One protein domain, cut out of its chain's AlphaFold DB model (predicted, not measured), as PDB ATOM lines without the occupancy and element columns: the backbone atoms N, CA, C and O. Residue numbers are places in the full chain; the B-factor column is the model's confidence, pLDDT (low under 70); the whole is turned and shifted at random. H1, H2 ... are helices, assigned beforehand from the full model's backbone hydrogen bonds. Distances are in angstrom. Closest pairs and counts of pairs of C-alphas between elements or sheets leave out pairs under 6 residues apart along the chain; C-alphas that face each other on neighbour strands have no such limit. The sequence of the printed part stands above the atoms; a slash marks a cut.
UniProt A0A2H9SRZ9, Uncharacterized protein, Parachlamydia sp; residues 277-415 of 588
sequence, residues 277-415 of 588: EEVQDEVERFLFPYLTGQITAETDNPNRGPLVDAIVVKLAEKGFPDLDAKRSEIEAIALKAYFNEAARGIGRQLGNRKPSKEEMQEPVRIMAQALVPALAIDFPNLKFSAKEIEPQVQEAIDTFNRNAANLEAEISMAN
ATOM      1  N   GLU A 277      37.474 -52.921  51.895       91.31
ATOM      2  CA  GLU A 277      38.561 -53.624  51.199       91.31
ATOM      3  C   GLU A 277      38.394 -53.526  49.676       91.31
ATOM      4  O   GLU A 277      39.336 -53.178  48.976       91.31
ATOM      5  N   GLU A 278      37.176 -53.703  49.154       92.25
ATOM      6  CA  GLU A 278      36.899 -53.596  47.710       92.25
ATOM      7  C   GLU A 278      37.002 -52.157  47.176       92.25
ATOM      8  O   GLU A 278      37.345 -51.964  46.008       92.25
ATOM      9  N   VAL A 279      36.721 -51.141  48.004       93.31
ATOM     10  CA  VAL A 279      36.972 -49.729  47.655       93.31
ATOM     11  C   VAL A 279      38.473 -49.433  47.666       93.31
ATOM     12  O   VAL A 279      38.962 -48.796  46.735       93.31
ATOM     13  N   GLN A 280      39.209 -49.909  48.678       93.00
ATOM     14  CA  GLN A 280      40.669 -49.771  48.741       93.00
ATOM     15  C   GLN A 280      41.339 -50.419  47.518       93.00
ATOM     16  O   GLN A 280      42.130 -49.756  46.850       93.00
ATOM     17  N   ASP A 281      40.946 -51.643  47.159       91.81
ATOM     18  CA  ASP A 281      41.458 -52.385  45.999       91.81
ATOM     19  C   ASP A 281      41.281 -51.623  44.673       91.81
ATOM     20  O   ASP A 281      42.195 -51.576  43.846       91.81
ATOM     21  N   GLU A 282      40.115 -51.009  44.439       93.44
ATOM     22  CA  GLU A 282      39.879 -50.234  43.212       93.44
ATOM     23  C   GLU A 282      40.635 -48.893  43.209       93.44
ATOM     24  O   GLU A 282      41.084 -48.461  42.146       93.44
ATOM     25  N   VAL A 283      40.866 -48.263  44.370       92.56
ATOM     26  CA  VAL A 283      41.737 -47.076  44.471       92.56
ATOM     27  C   VAL A 283      43.204 -47.432  44.229       92.56
ATOM     28  O   VAL A 283      43.865 -46.738  43.454       92.56
ATOM     29  N   GLU A 284      43.711 -48.524  44.814       90.44
ATOM     30  CA  GLU A 284      45.070 -49.011  44.542       90.44
ATOM     31  C   GLU A 284      45.248 -49.293  43.041       90.44
ATOM     32  O   GLU A 284      46.199 -48.806  42.424       90.44
ATOM     33  N   ARG A 285      44.297 -49.998  42.409       89.12
ATOM     34  CA  ARG A 285      44.314 -50.277  40.958       89.12
ATOM     35  C   ARG A 285      44.256 -49.012  40.105       89.12
ATOM     36  O   ARG A 285      44.929 -48.959  39.077       89.12
ATOM     37  N   PHE A 286      43.472 -48.014  40.510       90.12
ATOM     38  CA  PHE A 286      43.377 -46.737  39.805       90.12
ATOM     39  C   PHE A 286      44.678 -45.930  39.888       90.12
ATOM     40  O   PHE A 286      45.119 -45.375  38.880       90.12
ATOM     41  N   LEU A 287      45.320 -45.883  41.059       87.44
ATOM     42  CA  LEU A 287      46.540 -45.102  41.281       87.44
ATOM     43  C   LEU A 287      47.817 -45.805  40.807       87.44
ATOM     44  O   LEU A 287      48.782 -45.132  40.438       87.44
ATOM     45  N   PHE A 288      47.840 -47.137  40.751       84.19
ATOM     46  CA  PHE A 288      49.029 -47.907  40.381       84.19
ATOM     47  C   PHE A 288      49.660 -47.506  39.023       84.19
ATOM     48  O   PHE A 288      50.887 -47.363  38.973       84.19
ATOM     49  N   PRO A 289      48.906 -47.240  37.932       82.25
ATOM     50  CA  PRO A 289      49.464 -46.712  36.683       82.25
ATOM     51  C   PRO A 289      50.151 -45.345  36.828       82.25
ATOM     52  O   PRO A 289      51.176 -45.113  36.186       82.25
ATOM     53  N   TYR A 290      49.648 -44.455  37.689       80.06
ATOM     54  CA  TYR A 290      50.280 -43.159  37.966       80.06
ATOM     55  C   TYR A 290      51.546 -43.338  38.814       80.06
ATOM     56  O   TYR A 290      52.609 -42.823  38.468       80.06
ATOM     57  N   LEU A 291      51.473 -44.145  39.879       76.62
ATOM     58  CA  LEU A 291      52.610 -44.450  40.762       76.62
ATOM     59  C   LEU A 291      53.755 -45.181  40.041       76.62
ATOM     60  O   LEU A 291      54.919 -45.036  40.416       76.62
ATOM     61  N   THR A 292      53.443 -45.958  39.001       76.88
ATOM     62  CA  THR A 292      54.434 -46.625  38.138       76.88
ATOM     63  C   THR A 292      54.872 -45.788  36.933       76.88
ATOM     64  O   THR A 292      55.753 -46.221  36.189       76.88
ATOM     65  N   GLY A 293      54.301 -44.595  36.733       75.06
ATOM     66  CA  GLY A 293      54.619 -43.709  35.610       75.06
ATOM     67  C   GLY A 293      54.140 -44.215  34.244       75.06
ATOM     68  O   GLY A 293      54.644 -43.756  33.220       75.06
ATOM     69  N   GLN A 294      53.193 -45.159  34.213       81.69
ATOM     70  CA  GLN A 294      52.494 -45.578  32.991       81.69
ATOM     71  C   GLN A 294      51.531 -44.490  32.502       81.69
ATOM     72  O   GLN A 294      51.352 -44.336  31.296       81.69
ATOM     73  N   ILE A 295      50.951 -43.729  33.437       76.81
ATOM     74  CA  ILE A 295      50.213 -42.495  33.166       76.81
ATOM     75  C   ILE A 295      51.005 -41.332  33.768       76.81
ATOM     76  O   ILE A 295      51.227 -41.268  34.976       76.81
ATOM     77  N   THR A 296      51.444 -40.409  32.915       78.81
ATOM     78  CA  THR A 296      51.995 -39.099  33.292       78.81
ATOM     79  C   THR A 296      50.972 -37.993  33.029       78.81
ATOM     80  O   THR A 296      50.009 -38.201  32.288       78.81
ATOM     81  N   ALA A 297      51.198 -36.793  33.574       75.25
ATOM     82  CA  ALA A 297      50.313 -35.637  33.395       75.25
ATOM     83  C   ALA A 297      50.090 -35.236  31.920       75.25
ATOM     84  O   ALA A 297      49.069 -34.644  31.588       75.25
ATOM     85  N   GLU A 298      51.022 -35.564  31.020       79.38
ATOM     86  CA  GLU A 298      50.897 -35.329  29.574       79.38
ATOM     87  C   GLU A 298      50.089 -36.410  28.836       79.38
ATOM     88  O   GLU A 298      49.710 -36.210  27.681       79.38
ATOM     89  N   THR A 299      49.873 -37.566  29.471       84.62
ATOM     90  CA  THR A 299      49.174 -38.733  28.901       84.62
ATOM     91  C   THR A 299      47.848 -39.054  29.586       84.62
ATOM     92  O   THR A 299      47.087 -39.861  29.054       84.62
ATOM     93  N   ASP A 300      47.579 -38.455  30.750       81.94
ATOM     94  CA  ASP A 300      46.301 -38.603  31.444       81.94
ATOM     95  C   ASP A 300      45.153 -38.074  30.572       81.94
ATOM     96  O   ASP A 300      45.317 -37.148  29.772       81.94
ATOM     97  N   ASN A 301      43.976 -38.680  30.707       83.88
ATOM     98  CA  ASN A 301      42.782 -38.250  30.002       83.88
ATOM     99  C   ASN A 301      42.126 -37.096  30.781       83.88
ATOM    100  O   ASN A 301      41.469 -37.364  31.787       83.88
ATOM    101  N   PRO A 302      42.190 -35.835  30.309       78.50
ATOM    102  CA  PRO A 302      41.601 -34.701  31.026       78.50
ATOM    103  C   PRO A 302      40.066 -34.761  31.092       78.50
ATOM    104  O   PRO A 302      39.461 -34.016  31.852       78.50
ATOM    105  N   ASN A 303      39.435 -35.638  30.301       83.94
ATOM    106  CA  ASN A 303      37.989 -35.868  30.290       83.94
ATOM    107  C   ASN A 303      37.588 -37.128  31.081       83.94
ATOM    108  O   ASN A 303      36.513 -37.683  30.849       83.94
ATOM    109  N   ARG A 304      38.460 -37.646  31.956       86.25
ATOM    110  CA  ARG A 304      38.105 -38.746  32.861       86.25
ATOM    111  C   ARG A 304      37.061 -38.278  33.881       86.25
ATOM    112  O   ARG A 304      37.117 -37.148  34.355       86.25
ATOM    113  N   GLY A 305      36.104 -39.150  34.197       88.56
ATOM    114  CA  GLY A 305      35.114 -38.885  35.242       88.56
ATOM    115  C   GLY A 305      35.709 -38.975  36.656       88.56
ATOM    116  O   GLY A 305      36.867 -39.386  36.802       88.56
ATOM    117  N   PRO A 306      34.919 -38.633  37.691       93.56
ATOM    118  CA  PRO A 306      35.326 -38.764  39.086       93.56
ATOM    119  C   PRO A 306      35.681 -40.204  39.459       93.56
ATOM    120  O   PRO A 306      35.059 -41.160  38.985       93.56
ATOM    121  N   LEU A 307      36.649 -40.363  40.361       93.31
ATOM    122  CA  LEU A 307      37.095 -41.674  40.833       93.31
ATOM    123  C   LEU A 307      35.980 -42.407  41.586       93.31
ATOM    124  O   LEU A 307      35.763 -43.596  41.360       93.31
ATOM    125  N   VAL A 308      35.232 -41.688  42.429       94.12
ATOM    126  CA  VAL A 308      34.093 -42.244  43.181       94.12
ATOM    127  C   VAL A 308      33.066 -42.883  42.238       94.12
ATOM    128  O   VAL A 308      32.556 -43.963  42.524       94.12
ATOM    129  N   ASP A 309      32.816 -42.274  41.079       93.75
ATOM    130  CA  ASP A 309      31.841 -42.766  40.102       93.75
ATOM    131  C   ASP A 309      32.340 -44.047  39.420       93.75
ATOM    132  O   ASP A 309      31.586 -45.009  39.265       93.75
ATOM    133  N   ALA A 310      33.635 -44.106  39.087       92.12
ATOM    134  CA  ALA A 310      34.267 -45.320  38.575       92.12
ATOM    135  C   ALA A 310      34.222 -46.471  39.602       92.12
ATOM    136  O   ALA A 310      33.909 -47.605  39.235       92.12
ATOM    137  N   ILE A 311      34.465 -46.181  40.887       94.38
ATOM    138  CA  ILE A 311      34.377 -47.158  41.983       94.38
ATOM    139  C   ILE A 311      32.937 -47.654  42.155       94.38
ATOM    140  O   ILE A 311      32.721 -48.862  42.228       94.38
ATOM    141  N   VAL A 312      31.940 -46.762  42.156       94.38
ATOM    142  CA  VAL A 312      30.518 -47.144  42.245       94.38
ATOM    143  C   VAL A 312      30.121 -48.062  41.085       94.38
ATOM    144  O   VAL A 312      29.498 -49.096  41.325       94.38
ATOM    145  N   VAL A 313      30.547 -47.776  39.847       93.19
ATOM    146  CA  VAL A 313      30.309 -48.684  38.708       93.19
ATOM    147  C   VAL A 313      30.984 -50.045  38.928       93.19
ATOM    148  O   VAL A 313      30.343 -51.079  38.731       93.19
ATOM    149  N   LYS A 314      32.239 -50.086  39.400       92.38
ATOM    150  CA  LYS A 314      32.953 -51.350  39.680       92.38
ATOM    151  C   LYS A 314      32.309 -52.167  40.803       92.38
ATOM    152  O   LYS A 314      32.251 -53.392  40.709       92.38
ATOM    153  N   LEU A 315      31.793 -51.523  41.845       92.44
ATOM    154  CA  LEU A 315      31.060 -52.196  42.920       92.44
ATOM    155  C   LEU A 315      29.688 -52.704  42.449       92.44
ATOM    156  O   LEU A 315      29.269 -53.792  42.854       92.44
ATOM    157  N   ALA A 316      29.013 -51.975  41.554       92.38
ATOM    158  CA  ALA A 316      27.759 -52.416  40.947       92.38
ATOM    159  C   ALA A 316      27.974 -53.667  40.076       92.38
ATOM    160  O   ALA A 316      27.244 -54.648  40.219       92.38
ATOM    161  N   GLU A 317      29.036 -53.690  39.258       92.62
ATOM    162  CA  GLU A 317      29.471 -54.876  38.500       92.62
ATOM    163  C   GLU A 317      29.777 -56.085  39.413       92.62
ATOM    164  O   GLU A 317      29.510 -57.228  39.039       92.62
ATOM    165  N   LYS A 318      30.300 -55.850  40.627       89.50
ATOM    166  CA  LYS A 318      30.547 -56.882  41.657       89.50
ATOM    167  C   LYS A 318      29.283 -57.303  42.434       89.50
ATOM    168  O   LYS A 318      29.355 -58.208  43.266       89.50
ATOM    169  N   GLY A 319      28.123 -56.691  42.178       90.88
ATOM    170  CA  GLY A 319      26.852 -57.039  42.823       90.88
ATOM    171  C   GLY A 319      26.704 -56.523  44.260       90.88
ATOM    172  O   GLY A 319      26.078 -57.190  45.096       90.88
ATOM    173  N   PHE A 320      27.290 -55.366  44.579       89.19
ATOM    174  CA  PHE A 320      27.006 -54.649  45.825       89.19
ATOM    175  C   PHE A 320      25.673 -53.874  45.719       89.19
ATOM    176  O   PHE A 320      25.479 -53.146  44.747       89.19
ATOM    177  N   PRO A 321      24.746 -54.027  46.686       89.94
ATOM    178  CA  PRO A 321      23.489 -53.280  46.714       89.94
ATOM    179  C   PRO A 321      23.669 -51.860  47.277       89.94
ATOM    180  O   PRO A 321      24.650 -51.574  47.965       89.94
ATOM    181  N   ASP A 322      22.675 -51.003  47.024       87.94
ATOM    182  CA  ASP A 322      22.451 -49.701  47.676       87.94
ATOM    183  C   ASP A 322      23.633 -48.713  47.634       87.94
ATOM    184  O   ASP A 322      23.836 -47.903  48.541       87.94
ATOM    185  N   LEU A 323      24.415 -48.753  46.553       90.88
ATOM    186  CA  LEU A 323      25.636 -47.956  46.397       90.88
ATOM    187  C   LEU A 323      25.393 -46.441  46.404       90.88
ATOM    188  O   LEU A 323      26.212 -45.713  46.957       90.88
ATOM    189  N   ASP A 324      24.262 -45.966  45.875       89.44
ATOM    190  CA  ASP A 324      23.900 -44.542  45.929       89.44
ATOM    191  C   ASP A 324      23.695 -44.057  47.372       89.44
ATOM    192  O   ASP A 324      24.180 -42.989  47.745       89.44
ATOM    193  N   ALA A 325      23.049 -44.869  48.217       89.38
ATOM    194  CA  ALA A 325      22.870 -44.567  49.639       89.38
ATOM    195  C   ALA A 325      24.202 -44.601  50.411       89.38
ATOM    196  O   ALA A 325      24.360 -43.902  51.411       89.38
ATOM    197  N   LYS A 326      25.174 -45.379  49.922       92.44
ATOM    198  CA  LYS A 326      26.526 -45.505  50.482       92.44
ATOM    199  C   LYS A 326      27.569 -44.608  49.819       92.44
ATOM    200  O   LYS A 326      28.742 -44.693  50.167       92.44
ATOM    201  N   ARG A 327      27.192 -43.724  48.892       92.38
ATOM    202  CA  ARG A 327      28.163 -42.955  48.094       92.38
ATOM    203  C   ARG A 327      29.104 -42.097  48.947       92.38
ATOM    204  O   ARG A 327      30.282 -42.027  48.631       92.38
ATOM    205  N   SER A 328      28.613 -41.537  50.054       92.44
ATOM    206  CA  SER A 328      29.425 -40.788  51.033       92.44
ATOM    207  C   SER A 328      30.405 -41.682  51.818       92.44
ATOM    208  O   SER A 328      31.555 -41.311  52.032       92.44
ATOM    209  N   GLU A 329      29.989 -42.903  52.182       92.94
ATOM    210  CA  GLU A 329      30.854 -43.918  52.810       92.94
ATOM    211  C   GLU A 329      31.975 -44.338  51.841       92.94
ATOM    212  O   GLU A 329      33.151 -44.332  52.201       92.94
ATOM    213  N   ILE A 330      31.618 -44.615  50.583       93.94
ATOM    214  CA  ILE A 330      32.553 -44.960  49.502       93.94
ATOM    215  C   ILE A 330      33.520 -43.802  49.224       93.94
ATOM    216  O   ILE A 330      34.718 -44.039  49.105       93.94
ATOM    217  N   GLU A 331      33.032 -42.561  49.157       94.31
ATOM    218  CA  GLU A 331      33.844 -41.353  48.951       94.31
ATOM    219  C   GLU A 331      34.869 -41.160  50.084       94.31
ATOM    220  O   GLU A 331      36.051 -40.957  49.809       94.31
ATOM    221  N   ALA A 332      34.458 -41.323  51.346       91.88
ATOM    222  CA  ALA A 332      35.349 -41.224  52.503       91.88
ATOM    223  C   ALA A 332      36.415 -42.336  52.544       91.88
ATOM    224  O   ALA A 332      37.593 -42.062  52.800       91.88
ATOM    225  N   ILE A 333      36.034 -43.589  52.263       93.62
ATOM    226  CA  ILE A 333      36.982 -44.712  52.195       93.62
ATOM    227  C   ILE A 333      37.953 -44.520  51.026       93.62
ATOM    228  O   ILE A 333      39.162 -44.695  51.197       93.62
ATOM    229  N   ALA A 334      37.448 -44.129  49.854       94.50
ATOM    230  CA  ALA A 334      38.263 -43.926  48.665       94.50
ATOM    231  C   ALA A 334      39.284 -42.800  48.869       94.50
ATOM    232  O   ALA A 334      40.448 -42.964  48.513       94.50
ATOM    233  N   LEU A 335      38.888 -41.696  49.509       93.19
ATOM    234  CA  LEU A 335      39.780 -40.592  49.864       93.19
ATOM    235  C   LEU A 335      40.905 -41.039  50.818       93.19
ATOM    236  O   LEU A 335      42.078 -40.747  50.584       93.19
ATOM    237  N   LYS A 336      40.568 -41.799  51.868       90.88
ATOM    238  CA  LYS A 336      41.543 -42.373  52.815       90.88
ATOM    239  C   LYS A 336      42.532 -43.308  52.106       90.88
ATOM    240  O   LYS A 336      43.739 -43.217  52.330       90.88
ATOM    241  N   ALA A 337      42.038 -44.178  51.223       91.12
ATOM    242  CA  ALA A 337      42.868 -45.057  50.399       91.12
ATOM    243  C   ALA A 337      43.798 -44.260  49.465       91.12
ATOM    244  O   ALA A 337      44.984 -44.570  49.352       91.12
ATOM    245  N   TYR A 338      43.289 -43.177  48.870       92.56
ATOM    246  CA  TYR A 338      44.036 -42.300  47.972       92.56
ATOM    247  C   TYR A 338      45.243 -41.665  48.674       92.56
ATOM    248  O   TYR A 338      46.360 -41.700  48.154       92.56
ATOM    249  N   PHE A 339      45.048 -41.125  49.883       90.69
ATOM    250  CA  PHE A 339      46.148 -40.558  50.666       90.69
ATOM    251  C   PHE A 339      47.159 -41.615  51.125       90.69
ATOM    252  O   PHE A 339      48.360 -41.344  51.096       90.69
ATOM    253  N   ASN A 340      46.714 -42.827  51.470       88.50
ATOM    254  CA  ASN A 340      47.610 -43.939  51.805       88.50
ATOM    255  C   ASN A 340      48.501 -44.357  50.620       88.50
ATOM    256  O   ASN A 340      49.697 -44.593  50.808       88.50
ATOM    257  N   GLU A 341      47.963 -44.393  49.400       86.75
ATOM    258  CA  GLU A 341      48.746 -44.683  48.194       86.75
ATOM    259  C   GLU A 341      49.703 -43.547  47.814       86.75
ATOM    260  O   GLU A 341      50.866 -43.790  47.479       86.75
ATOM    261  N   ALA A 342      49.268 -42.293  47.948       83.06
ATOM    262  CA  ALA A 342      50.138 -41.135  47.762       83.06
ATOM    263  C   ALA A 342      51.315 -41.154  48.769       83.06
ATOM    264  O   ALA A 342      52.481 -41.011  48.383       83.06
ATOM    265  N   ALA A 343      51.034 -41.454  50.042       81.94
ATOM    266  CA  ALA A 343      52.028 -41.645  51.101       81.94
ATOM    267  C   ALA A 343      53.008 -42.799  50.806       81.94
ATOM    268  O   ALA A 343      54.226 -42.622  50.926       81.94
ATOM    269  N   ARG A 344      52.508 -43.959  50.348       79.62
ATOM    270  CA  ARG A 344      53.333 -45.076  49.841       79.62
ATOM    271  C   ARG A 344      54.245 -44.629  48.696       79.62
ATOM    272  O   ARG A 344      55.404 -45.049  48.645       79.62
ATOM    273  N   GLY A 345      53.767 -43.751  47.813       76.88
ATOM    274  CA  GLY A 345      54.561 -43.105  46.767       76.88
ATOM    275  C   GLY A 345      55.779 -42.350  47.316       76.88
ATOM    276  O   GLY A 345      56.898 -42.590  46.855       76.88
ATOM    277  N   ILE A 346      55.596 -41.509  48.344       74.81
ATOM    278  CA  ILE A 346      56.710 -40.813  49.022       74.81
ATOM    279  C   ILE A 346      57.666 -41.819  49.677       74.81
ATOM    280  O   ILE A 346      58.876 -41.734  49.462       74.81
ATOM    281  N   GLY A 347      57.146 -42.798  50.426       70.06
ATOM    282  CA  GLY A 347      57.971 -43.808  51.104       70.06
ATOM    283  C   GLY A 347      58.899 -44.564  50.143       70.06
ATOM    284  O   GLY A 347      60.083 -44.763  50.434       70.06
ATOM    285  N   ARG A 348      58.399 -44.897  48.942       71.25
ATOM    286  CA  ARG A 348      59.199 -45.494  47.859       71.25
ATOM    287  C   ARG A 348      60.262 -44.534  47.314       71.25
ATOM    288  O   ARG A 348      61.391 -44.967  47.089       71.25
ATOM    289  N   GLN A 349      59.944 -43.251  47.119       70.00
ATOM    290  CA  GLN A 349      60.908 -42.251  46.630       70.00
ATOM    291  C   GLN A 349      62.043 -41.971  47.630       70.00
ATOM    292  O   GLN A 349      63.191 -41.802  47.216       70.00
ATOM    293  N   LEU A 350      61.748 -41.977  48.932       68.50
ATOM    294  CA  LEU A 350      62.737 -41.798  50.005       68.50
ATOM    295  C   LEU A 350      63.547 -43.079  50.309       68.50
ATOM    296  O   LEU A 350      64.493 -43.056  51.101       68.50
ATOM    297  N   GLY A 351      63.239 -44.187  49.626       60.38
ATOM    298  CA  GLY A 351      64.080 -45.383  49.568       60.38
ATOM    299  C   GLY A 351      64.118 -46.193  50.863       60.38
ATOM    300  O   GLY A 351      65.193 -46.653  51.250       60.38
ATOM    301  N   ASN A 352      62.970 -46.341  51.536       60.75
ATOM    302  CA  ASN A 352      62.784 -47.097  52.788       60.75
ATOM    303  C   ASN A 352      63.680 -46.654  53.965       60.75
ATOM    304  O   ASN A 352      63.789 -47.355  54.970       60.75
ATOM    305  N   ARG A 353      64.328 -45.490  53.878       64.00
ATOM    306  CA  ARG A 353      64.943 -44.847  55.044       64.00
ATOM    307  C   ARG A 353      63.826 -44.247  55.886       64.00
ATOM    308  O   ARG A 353      62.897 -43.706  55.305       64.00
ATOM    309  N   LYS A 354      63.934 -44.309  57.217       67.00
ATOM    310  CA  LYS A 354      63.076 -43.553  58.144       67.00
ATOM    311  C   LYS A 354      63.610 -42.107  58.166       67.00
ATOM    312  O   LYS A 354      64.671 -41.898  58.755       67.00
ATOM    313  N   PRO A 355      62.979 -41.157  57.454       67.19
ATOM    314  CA  PRO A 355      63.452 -39.778  57.361       67.19
ATOM    315  C   PRO A 355      63.074 -39.012  58.636       67.19
ATOM    316  O   PRO A 355      62.152 -39.412  59.355       67.19
ATOM    317  N   SER A 356      63.760 -37.909  58.929       74.12
ATOM    318  CA  SER A 356      63.355 -37.038  60.040       74.12
ATOM    319  C   SER A 356      62.018 -36.338  59.748       74.12
ATOM    320  O   SER A 356      61.581 -36.239  58.597       74.12
ATOM    321  N   LYS A 357      61.353 -35.811  60.786       74.19
ATOM    322  CA  LYS A 357      60.121 -35.025  60.589       74.19
ATOM    323  C   LYS A 357      60.379 -33.758  59.769       74.19
ATOM    324  O   LYS A 357      59.532 -33.382  58.965       74.19
ATOM    325  N   GLU A 358      61.546 -33.132  59.921       77.06
ATOM    326  CA  GLU A 358      61.961 -31.988  59.102       77.06
ATOM    327  C   GLU A 358      62.228 -32.398  57.644       77.06
ATOM    328  O   GLU A 358      61.793 -31.706  56.726       77.06
ATOM    329  N   GLU A 359      62.879 -33.546  57.413       76.50
ATOM    330  CA  GLU A 359      63.110 -34.093  56.066       76.50
ATOM    331  C   GLU A 359      61.801 -34.436  55.331       76.50
ATOM    332  O   GLU A 359      61.765 -34.406  54.101       76.50
ATOM    333  N   MET A 360      60.720 -34.725  56.068       78.44
ATOM    334  CA  MET A 360      59.393 -35.020  55.516       78.44
ATOM    335  C   MET A 360      58.558 -33.798  55.139       78.44
ATOM    336  O   MET A 360      57.734 -33.912  54.230       78.44
ATOM    337  N   GLN A 361      58.746 -32.645  55.791       82.31
ATOM    338  CA  GLN A 361      57.861 -31.488  55.593       82.31
ATOM    339  C   GLN A 361      57.807 -31.020  54.136       82.31
ATOM    340  O   GLN A 361      56.722 -30.798  53.602       82.31
ATOM    341  N   GLU A 362      58.957 -30.891  53.472       83.38
ATOM    342  CA  GLU A 362      58.994 -30.390  52.096       83.38
ATOM    343  C   GLU A 362      58.421 -31.400  51.075       83.38
ATOM    344  O   GLU A 362      57.578 -30.991  50.276       83.38
ATOM    345  N   PRO A 363      58.752 -32.711  51.116       81.25
ATOM    346  CA  PRO A 363      58.047 -33.734  50.335       81.25
ATOM    347  C   PRO A 363      56.525 -33.747  50.543       81.25
ATOM    348  O   PRO A 363      55.786 -33.811  49.559       81.25
ATOM    349  N   VAL A 364      56.050 -33.648  51.791       83.69
ATOM    350  CA  VAL A 364      54.610 -33.613  52.114       83.69
ATOM    351  C   VAL A 364      53.947 -32.372  51.528       83.69
ATOM    352  O   VAL A 364      52.914 -32.490  50.874       83.69
ATOM    353  N   ARG A 365      54.561 -31.196  51.686       84.69
ATOM    354  CA  ARG A 365      54.053 -29.928  51.144       84.69
ATOM    355  C   ARG A 365      53.979 -29.936  49.617       84.69
ATOM    356  O   ARG A 365      52.968 -29.530  49.047       84.69
ATOM    357  N   ILE A 366      55.026 -30.427  48.948       82.19
ATOM    358  CA  ILE A 366      55.058 -30.569  47.483       82.19
ATOM    359  C   ILE A 366      53.962 -31.534  47.019       82.19
ATOM    360  O   ILE A 366      53.246 -31.229  46.064       82.19
ATOM    361  N   MET A 367      53.786 -32.669  47.706       82.31
ATOM    362  CA  MET A 367      52.714 -33.611  47.396       82.31
ATOM    363  C   MET A 367      51.332 -32.990  47.605       82.31
ATOM    364  O   MET A 367      50.515 -33.049  46.696       82.31
ATOM    365  N   ALA A 368      51.070 -32.347  48.743       84.31
ATOM    366  CA  ALA A 368      49.781 -31.722  49.023       84.31
ATOM    367  C   ALA A 368      49.395 -30.687  47.951       84.31
ATOM    368  O   ALA A 368      48.258 -30.680  47.484       84.31
ATOM    369  N   GLN A 369      50.351 -29.873  47.490       83.12
ATOM    370  CA  GLN A 369      50.144 -28.933  46.382       83.12
ATOM    371  C   GLN A 369      49.871 -29.636  45.043       83.12
ATOM    372  O   GLN A 369      49.006 -29.190  44.290       83.12
ATOM    373  N   ALA A 370      50.570 -30.735  44.748       81.94
ATOM    374  CA  ALA A 370      50.349 -31.533  43.541       81.94
ATOM    375  C   ALA A 370      49.018 -32.313  43.561       81.94
ATOM    376  O   ALA A 370      48.457 -32.582  42.501       81.94
ATOM    377  N   LEU A 371      48.500 -32.648  44.747       84.44
ATOM    378  CA  LEU A 371      47.251 -33.389  44.923       84.44
ATOM    379  C   LEU A 371      45.995 -32.532  44.731       84.44
ATOM    380  O   LEU A 371      45.009 -33.058  44.224       84.44
ATOM    381  N   VAL A 372      46.015 -31.232  45.062       86.56
ATOM    382  CA  VAL A 372      44.860 -30.317  44.882       86.56
ATOM    383  C   VAL A 372      44.163 -30.467  43.511       86.56
ATOM    384  O   VAL A 372      42.953 -30.704  43.503       86.56
ATOM    385  N   PRO A 373      44.851 -30.358  42.352       85.19
ATOM    386  CA  PRO A 373      44.190 -30.470  41.049       85.19
ATOM    387  C   PRO A 373      43.668 -31.879  40.738       85.19
ATOM    388  O   PRO A 373      42.667 -31.996  40.039       85.19
ATOM    389  N   ALA A 374      44.309 -32.935  41.250       86.06
ATOM    390  CA  ALA A 374      43.847 -34.309  41.048       86.06
ATOM    391  C   ALA A 374      42.589 -34.593  41.883       86.06
ATOM    392  O   ALA A 374      41.572 -35.020  41.344       86.06
ATOM    393  N   LEU A 375      42.608 -34.232  43.170       89.44
ATOM    394  CA  LEU A 375      41.466 -34.375  44.077       89.44
ATOM    395  C   LEU A 375      40.241 -33.580  43.607       89.44
ATOM    396  O   LEU A 375      39.123 -34.055  43.764       89.44
ATOM    397  N   ALA A 376      40.430 -32.418  42.973       88.69
ATOM    398  CA  ALA A 376      39.333 -31.645  42.385       88.69
ATOM    399  C   ALA A 376      38.625 -32.353  41.206       88.69
ATOM    400  O   ALA A 376      37.476 -32.028  40.908       88.69
ATOM    401  N   ILE A 377      39.294 -33.304  40.540       89.19
ATOM    402  CA  ILE A 377      38.716 -34.167  39.494       89.19
ATOM    403  C   ILE A 377      38.148 -35.447  40.122       89.19
ATOM    404  O   ILE A 377      37.037 -35.858  39.795       89.19
ATOM    405  N   ASP A 378      38.908 -36.073  41.023       91.25
ATOM    406  CA  ASP A 378      38.587 -37.372  41.623       91.25
ATOM    407  C   ASP A 378      37.416 -37.308  42.618       91.25
ATOM    408  O   ASP A 378      36.611 -38.242  42.673       91.25
ATOM    409  N   PHE A 379      37.303 -36.194  43.349       93.06
ATOM    410  CA  PHE A 379      36.364 -35.948  44.448       93.06
ATOM    411  C   PHE A 379      35.717 -34.550  44.324       93.06
ATOM    412  O   PHE A 379      35.888 -33.703  45.200       93.06
ATOM    413  N   PRO A 380      34.962 -34.253  43.246       90.31
ATOM    414  CA  PRO A 380      34.498 -32.894  42.930       90.31
ATOM    415  C   PRO A 380      33.517 -32.298  43.957       90.31
ATOM    416  O   PRO A 380      33.308 -31.083  43.981       90.31
ATOM    417  N   ASN A 381      32.916 -33.132  44.813       89.50
ATOM    418  CA  ASN A 381      32.065 -32.693  45.921       89.50
ATOM    419  C   ASN A 381      32.881 -32.117  47.090       89.50
ATOM    420  O   ASN A 381      32.365 -31.321  47.878       89.50
ATOM    421  N   LEU A 382      34.153 -32.511  47.204       87.00
ATOM    422  CA  LEU A 382      35.050 -32.142  48.285       87.00
ATOM    423  C   LEU A 382      35.972 -31.007  47.829       87.00
ATOM    424  O   LEU A 382      36.767 -31.135  46.898       87.00
ATOM    425  N   LYS A 383      35.874 -29.860  48.502       85.12
ATOM    426  CA  LYS A 383      36.748 -28.712  48.245       85.12
ATOM    427  C   LYS A 383      37.945 -28.783  49.176       85.12
ATOM    428  O   LYS A 383      37.789 -28.573  50.372       85.12
ATOM    429  N   PHE A 384      39.121 -29.038  48.613       82.62
ATOM    430  CA  PHE A 384      40.371 -29.095  49.361       82.62
ATOM    431  C   PHE A 384      41.284 -27.913  49.043       82.62
ATOM    432  O   PHE A 384      41.589 -27.630  47.882       82.62
ATOM    433  N   SER A 385      41.802 -27.271  50.084       84.12
ATOM    434  CA  SER A 385      43.018 -26.466  50.018       84.12
ATOM    435  C   SER A 385      44.246 -27.308  50.382       84.12
ATOM    436  O   SER A 385      44.151 -28.298  51.109       84.12
ATOM    437  N   ALA A 386      45.437 -26.884  49.946       78.94
ATOM    438  CA  ALA A 386      46.688 -27.553  50.320       78.94
ATOM    439  C   ALA A 386      46.860 -27.674  51.853       78.94
ATOM    440  O   ALA A 386      47.335 -28.698  52.334       78.94
ATOM    441  N   LYS A 387      46.378 -26.681  52.620       84.69
ATOM    442  CA  LYS A 387      46.417 -26.672  54.093       84.69
ATOM    443  C   LYS A 387      45.571 -27.770  54.747       84.69
ATOM    444  O   LYS A 387      45.869 -28.163  55.867       84.69
ATOM    445  N   GLU A 388      44.518 -28.241  54.081       86.19
ATOM    446  CA  GLU A 388      43.654 -29.325  54.573       86.19
ATOM    447  C   GLU A 388      44.168 -30.707  54.142       86.19
ATOM    448  O   GLU A 388      43.875 -31.705  54.801       86.19
ATOM    449  N   ILE A 389      44.958 -30.762  53.064       85.50
ATOM    450  CA  ILE A 389      45.586 -31.985  52.544       85.50
ATOM    451  C   ILE A 389      46.872 -32.327  53.307       85.50
ATOM    452  O   ILE A 389      47.080 -33.489  53.645       85.50
ATOM    453  N   GLU A 390      47.726 -31.339  53.602       85.38
ATOM    454  CA  GLU A 390      48.989 -31.518  54.344       85.38
ATOM    455  C   GLU A 390      48.866 -32.417  55.599       85.38
ATOM    456  O   GLU A 390      49.626 -33.387  55.688       85.38
ATOM    457  N   PRO A 391      47.921 -32.191  56.541       87.44
ATOM    458  CA  PRO A 391      47.781 -33.055  57.716       87.44
ATOM    459  C   PRO A 391      47.325 -34.482  57.374       87.44
ATOM    460  O   PRO A 391      47.800 -35.424  58.001       87.44
ATOM    461  N   GLN A 392      46.468 -34.665  56.362       86.81
ATOM    462  CA  GLN A 392      45.976 -35.989  55.950       86.81
ATOM    463  C   GLN A 392      47.081 -36.817  55.278       86.81
ATOM    464  O   GLN A 392      47.230 -38.007  55.553       86.81
ATOM    465  N   VAL A 393      47.920 -36.176  54.457       83.62
ATOM    466  CA  VAL A 393      49.113 -36.805  53.869       83.62
ATOM    467  C   VAL A 393      50.128 -37.165  54.960       83.62
ATOM    468  O   VAL A 393      50.677 -38.265  54.935       83.62
ATOM    469  N   GLN A 394      50.351 -36.292  55.951       84.38
ATOM    470  CA  GLN A 394      51.236 -36.601  57.080       84.38
ATOM    471  C   GLN A 394      50.713 -37.778  57.922       84.38
ATOM    472  O   GLN A 394      51.488 -38.669  58.262       84.38
ATOM    473  N   GLU A 395      49.411 -37.828  58.219       86.69
ATOM    474  CA  GLU A 395      48.791 -38.938  58.958       86.69
ATOM    475  C   GLU A 395      48.888 -40.268  58.194       86.69
ATOM    476  O   GLU A 395      49.220 -41.303  58.784       86.69
ATOM    477  N   ALA A 396      48.667 -40.250  56.877       84.94
ATOM    478  CA  ALA A 396      48.833 -41.417  56.015       84.94
ATOM    479  C   ALA A 396      50.284 -41.940  56.031       84.94
ATOM    480  O   ALA A 396      50.513 -43.147  56.130       84.94
ATOM    481  N   ILE A 397      51.278 -41.044  56.028       80.25
ATOM    482  CA  ILE A 397      52.705 -41.402  56.124       80.25
ATOM    483  C   ILE A 397      53.059 -41.949  57.509       80.25
ATOM    484  O   ILE A 397      53.727 -42.979  57.609       80.25
ATOM    485  N   ASP A 398      52.592 -41.314  58.584       83.12
ATOM    486  CA  ASP A 398      52.817 -41.787  59.954       83.12
ATOM    487  C   ASP A 398      52.154 -43.157  60.186       83.12
ATOM    488  O   ASP A 398      52.663 -43.992  60.934       83.12
ATOM    489  N   THR A 399      51.031 -43.429  59.518       81.81
ATOM    490  CA  THR A 399      50.362 -44.738  59.507       81.81
ATOM    491  C   THR A 399      51.137 -45.767  58.685       81.81
ATOM    492  O   THR A 399      51.399 -46.864  59.179       81.81
ATOM    493  N   PHE A 400      51.598 -45.411  57.483       77.38
ATOM    494  CA  PHE A 400      52.451 -46.272  56.661       77.38
ATOM    495  C   PHE A 400      53.746 -46.669  57.389       77.38
ATOM    496  O   PHE A 400      54.094 -47.848  57.424       77.38
ATOM    497  N   ASN A 401      54.421 -45.714  58.034       75.25
ATOM    498  CA  ASN A 401      55.652 -45.953  58.791       75.25
ATOM    499  C   ASN A 401      55.431 -46.861  60.014       75.25
ATOM    500  O   ASN A 401      56.276 -47.711  60.298       75.25
ATOM    501  N   ARG A 402      54.296 -46.717  60.717       79.50
ATOM    502  CA  ARG A 402      53.896 -47.627  61.807       79.50
ATOM    503  C   ARG A 402      53.638 -49.041  61.288       79.50
ATOM    504  O   ARG A 402      54.200 -49.990  61.822       79.50
ATOM    505  N   ASN A 403      52.872 -49.178  60.208       77.00
ATOM    506  CA  ASN A 403      52.562 -50.480  59.614       77.00
ATOM    507  C   ASN A 403      53.821 -51.180  59.075       77.00
ATOM    508  O   ASN A 403      53.978 -52.382  59.264       77.00
ATOM    509  N   ALA A 404      54.750 -50.433  58.470       70.44
ATOM    510  CA  ALA A 404      56.041 -50.963  58.038       70.44
ATOM    511  C   ALA A 404      56.894 -51.453  59.222       70.44
ATOM    512  O   ALA A 404      57.475 -52.530  59.139       70.44
ATOM    513  N   ALA A 405      56.934 -50.713  60.336       71.88
ATOM    514  CA  ALA A 405      57.656 -51.132  61.540       71.88
ATOM    515  C   ALA A 405      57.040 -52.382  62.199       71.88
ATOM    516  O   ALA A 405      57.775 -53.257  62.651       71.88
ATOM    517  N   ASN A 406      55.707 -52.495  62.210       73.50
ATOM    518  CA  ASN A 406      55.014 -53.693  62.693       73.50
ATOM    519  C   ASN A 406      55.319 -54.906  61.800       73.50
ATOM    520  O   ASN A 406      55.667 -55.965  62.311       73.50
ATOM    521  N   LEU A 407      55.289 -54.735  60.474       70.56
ATOM    522  CA  LEU A 407      55.632 -55.793  59.522       70.56
ATOM    523  C   LEU A 407      57.112 -56.214  59.627       70.56
ATOM    524  O   LEU A 407      57.418 -57.399  59.534       70.56
ATOM    525  N   GLU A 408      58.036 -55.272  59.859       70.00
ATOM    526  CA  GLU A 408      59.445 -55.574  60.173       70.00
ATOM    527  C   GLU A 408      59.558 -56.447  61.438       70.00
ATOM    528  O   GLU A 408      60.320 -57.416  61.442       70.00
ATOM    529  N   ALA A 409      58.780 -56.150  62.486       70.88
ATOM    530  CA  ALA A 409      58.754 -56.931  63.723       70.88
ATOM    531  C   ALA A 409      58.142 -58.332  63.528       70.88
ATOM    532  O   ALA A 409      58.740 -59.317  63.957       70.88
ATOM    533  N   GLU A 410      57.010 -58.448  62.826       68.25
ATOM    534  CA  GLU A 410      56.380 -59.733  62.480       68.25
ATOM    535  C   GLU A 410      57.310 -60.623  61.646       68.25
ATOM    536  O   GLU A 410      57.474 -61.806  61.946       68.25
ATOM    537  N   ILE A 411      57.981 -60.056  60.637       65.81
ATOM    538  CA  ILE A 411      58.974 -60.778  59.828       65.81
ATOM    539  C   ILE A 411      60.175 -61.199  60.684       65.81
ATOM    540  O   ILE A 411      60.714 -62.283  60.466       65.81
ATOM    541  N   SER A 412      60.601 -60.381  61.653       68.38
ATOM    542  CA  SER A 412      61.677 -60.746  62.580       68.38
ATOM    543  C   SER A 412      61.279 -61.944  63.443       68.38
ATOM    544  O   SER A 412      61.980 -62.952  63.409       68.38
ATOM    545  N   MET A 413      60.125 -61.889  64.119       65.88
ATOM    546  CA  MET A 413      59.616 -62.994  64.948       65.88
ATOM    547  C   MET A 413      59.432 -64.278  64.126       65.88
ATOM    548  O   MET A 413      59.941 -65.332  64.495       65.88
ATOM    549  N   ALA A 414      58.803 -64.187  62.950       65.81
ATOM    550  CA  ALA A 414      58.599 -65.338  62.070       65.81
ATOM    551  C   ALA A 414      59.915 -65.927  61.522       65.81
ATOM    552  O   ALA A 414      59.960 -67.101  61.152       65.81
ATOM    553  N   ASN A 415      60.990 -65.138  61.432       67.25
ATOM    554  CA  ASN A 415      62.316 -65.647  61.085       67.25
ATOM    555  C   ASN A 415      63.012 -66.294  62.289       67.25
ATOM    556  O   ASN A 415      63.615 -67.348  62.104       67.25
TER     557      ASN A 415
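Overview. This is residues 277 to 415 of the 588 residues of an uncharacterized protein of Parachlamydia sp (UniProt A0A2H9SRZ9). H3 forms the middle, crossed by H1 and H5 on different sides and by H2 near its start, while H4 packs on H5. Residues 406 to 415 of H5 stick out. The printed part has 139 residues with five named helices, H1 to H5 in order along the chain, which hold 101 of them, and no named strand; the class is all helix, and the whole is compact, with a radius of gyration of the C-alphas of 16.2 A and spans of 42 by 36 by 28 A.

Along the chain. H1, residues 277 to 291, begins at C-alpha (38.561, -53.624, 51.199). H2 is 307 to 317; H3, 327 to 349, is 32.8 A long; H4, 357 to 378, has a kink of 41 degrees near residue 372. H5, 386 to 415, 42.6 A long, ends at C-alpha (62.316, -65.647, 61.085).

Arrangement. H1 touches H3 at a steep tilt of 42 degrees; their closest C-alphas, of Gln 280 and Ala 337, are 5.5 A apart. H5 touches H3, closest at C-alphas 396 and 340, 5.1 A. O i to N i+4 pairs are within hydrogen-bond range throughout H2 and H3, and in 9 of 11 in H1, 13 of 18 in H4, 24 of 26 in H5.

Size, cuts and confidence. The printed part has no cut. The link H1 to H2 is long. Residues 350 to 355 and 410 to 415 have pLDDT under 70.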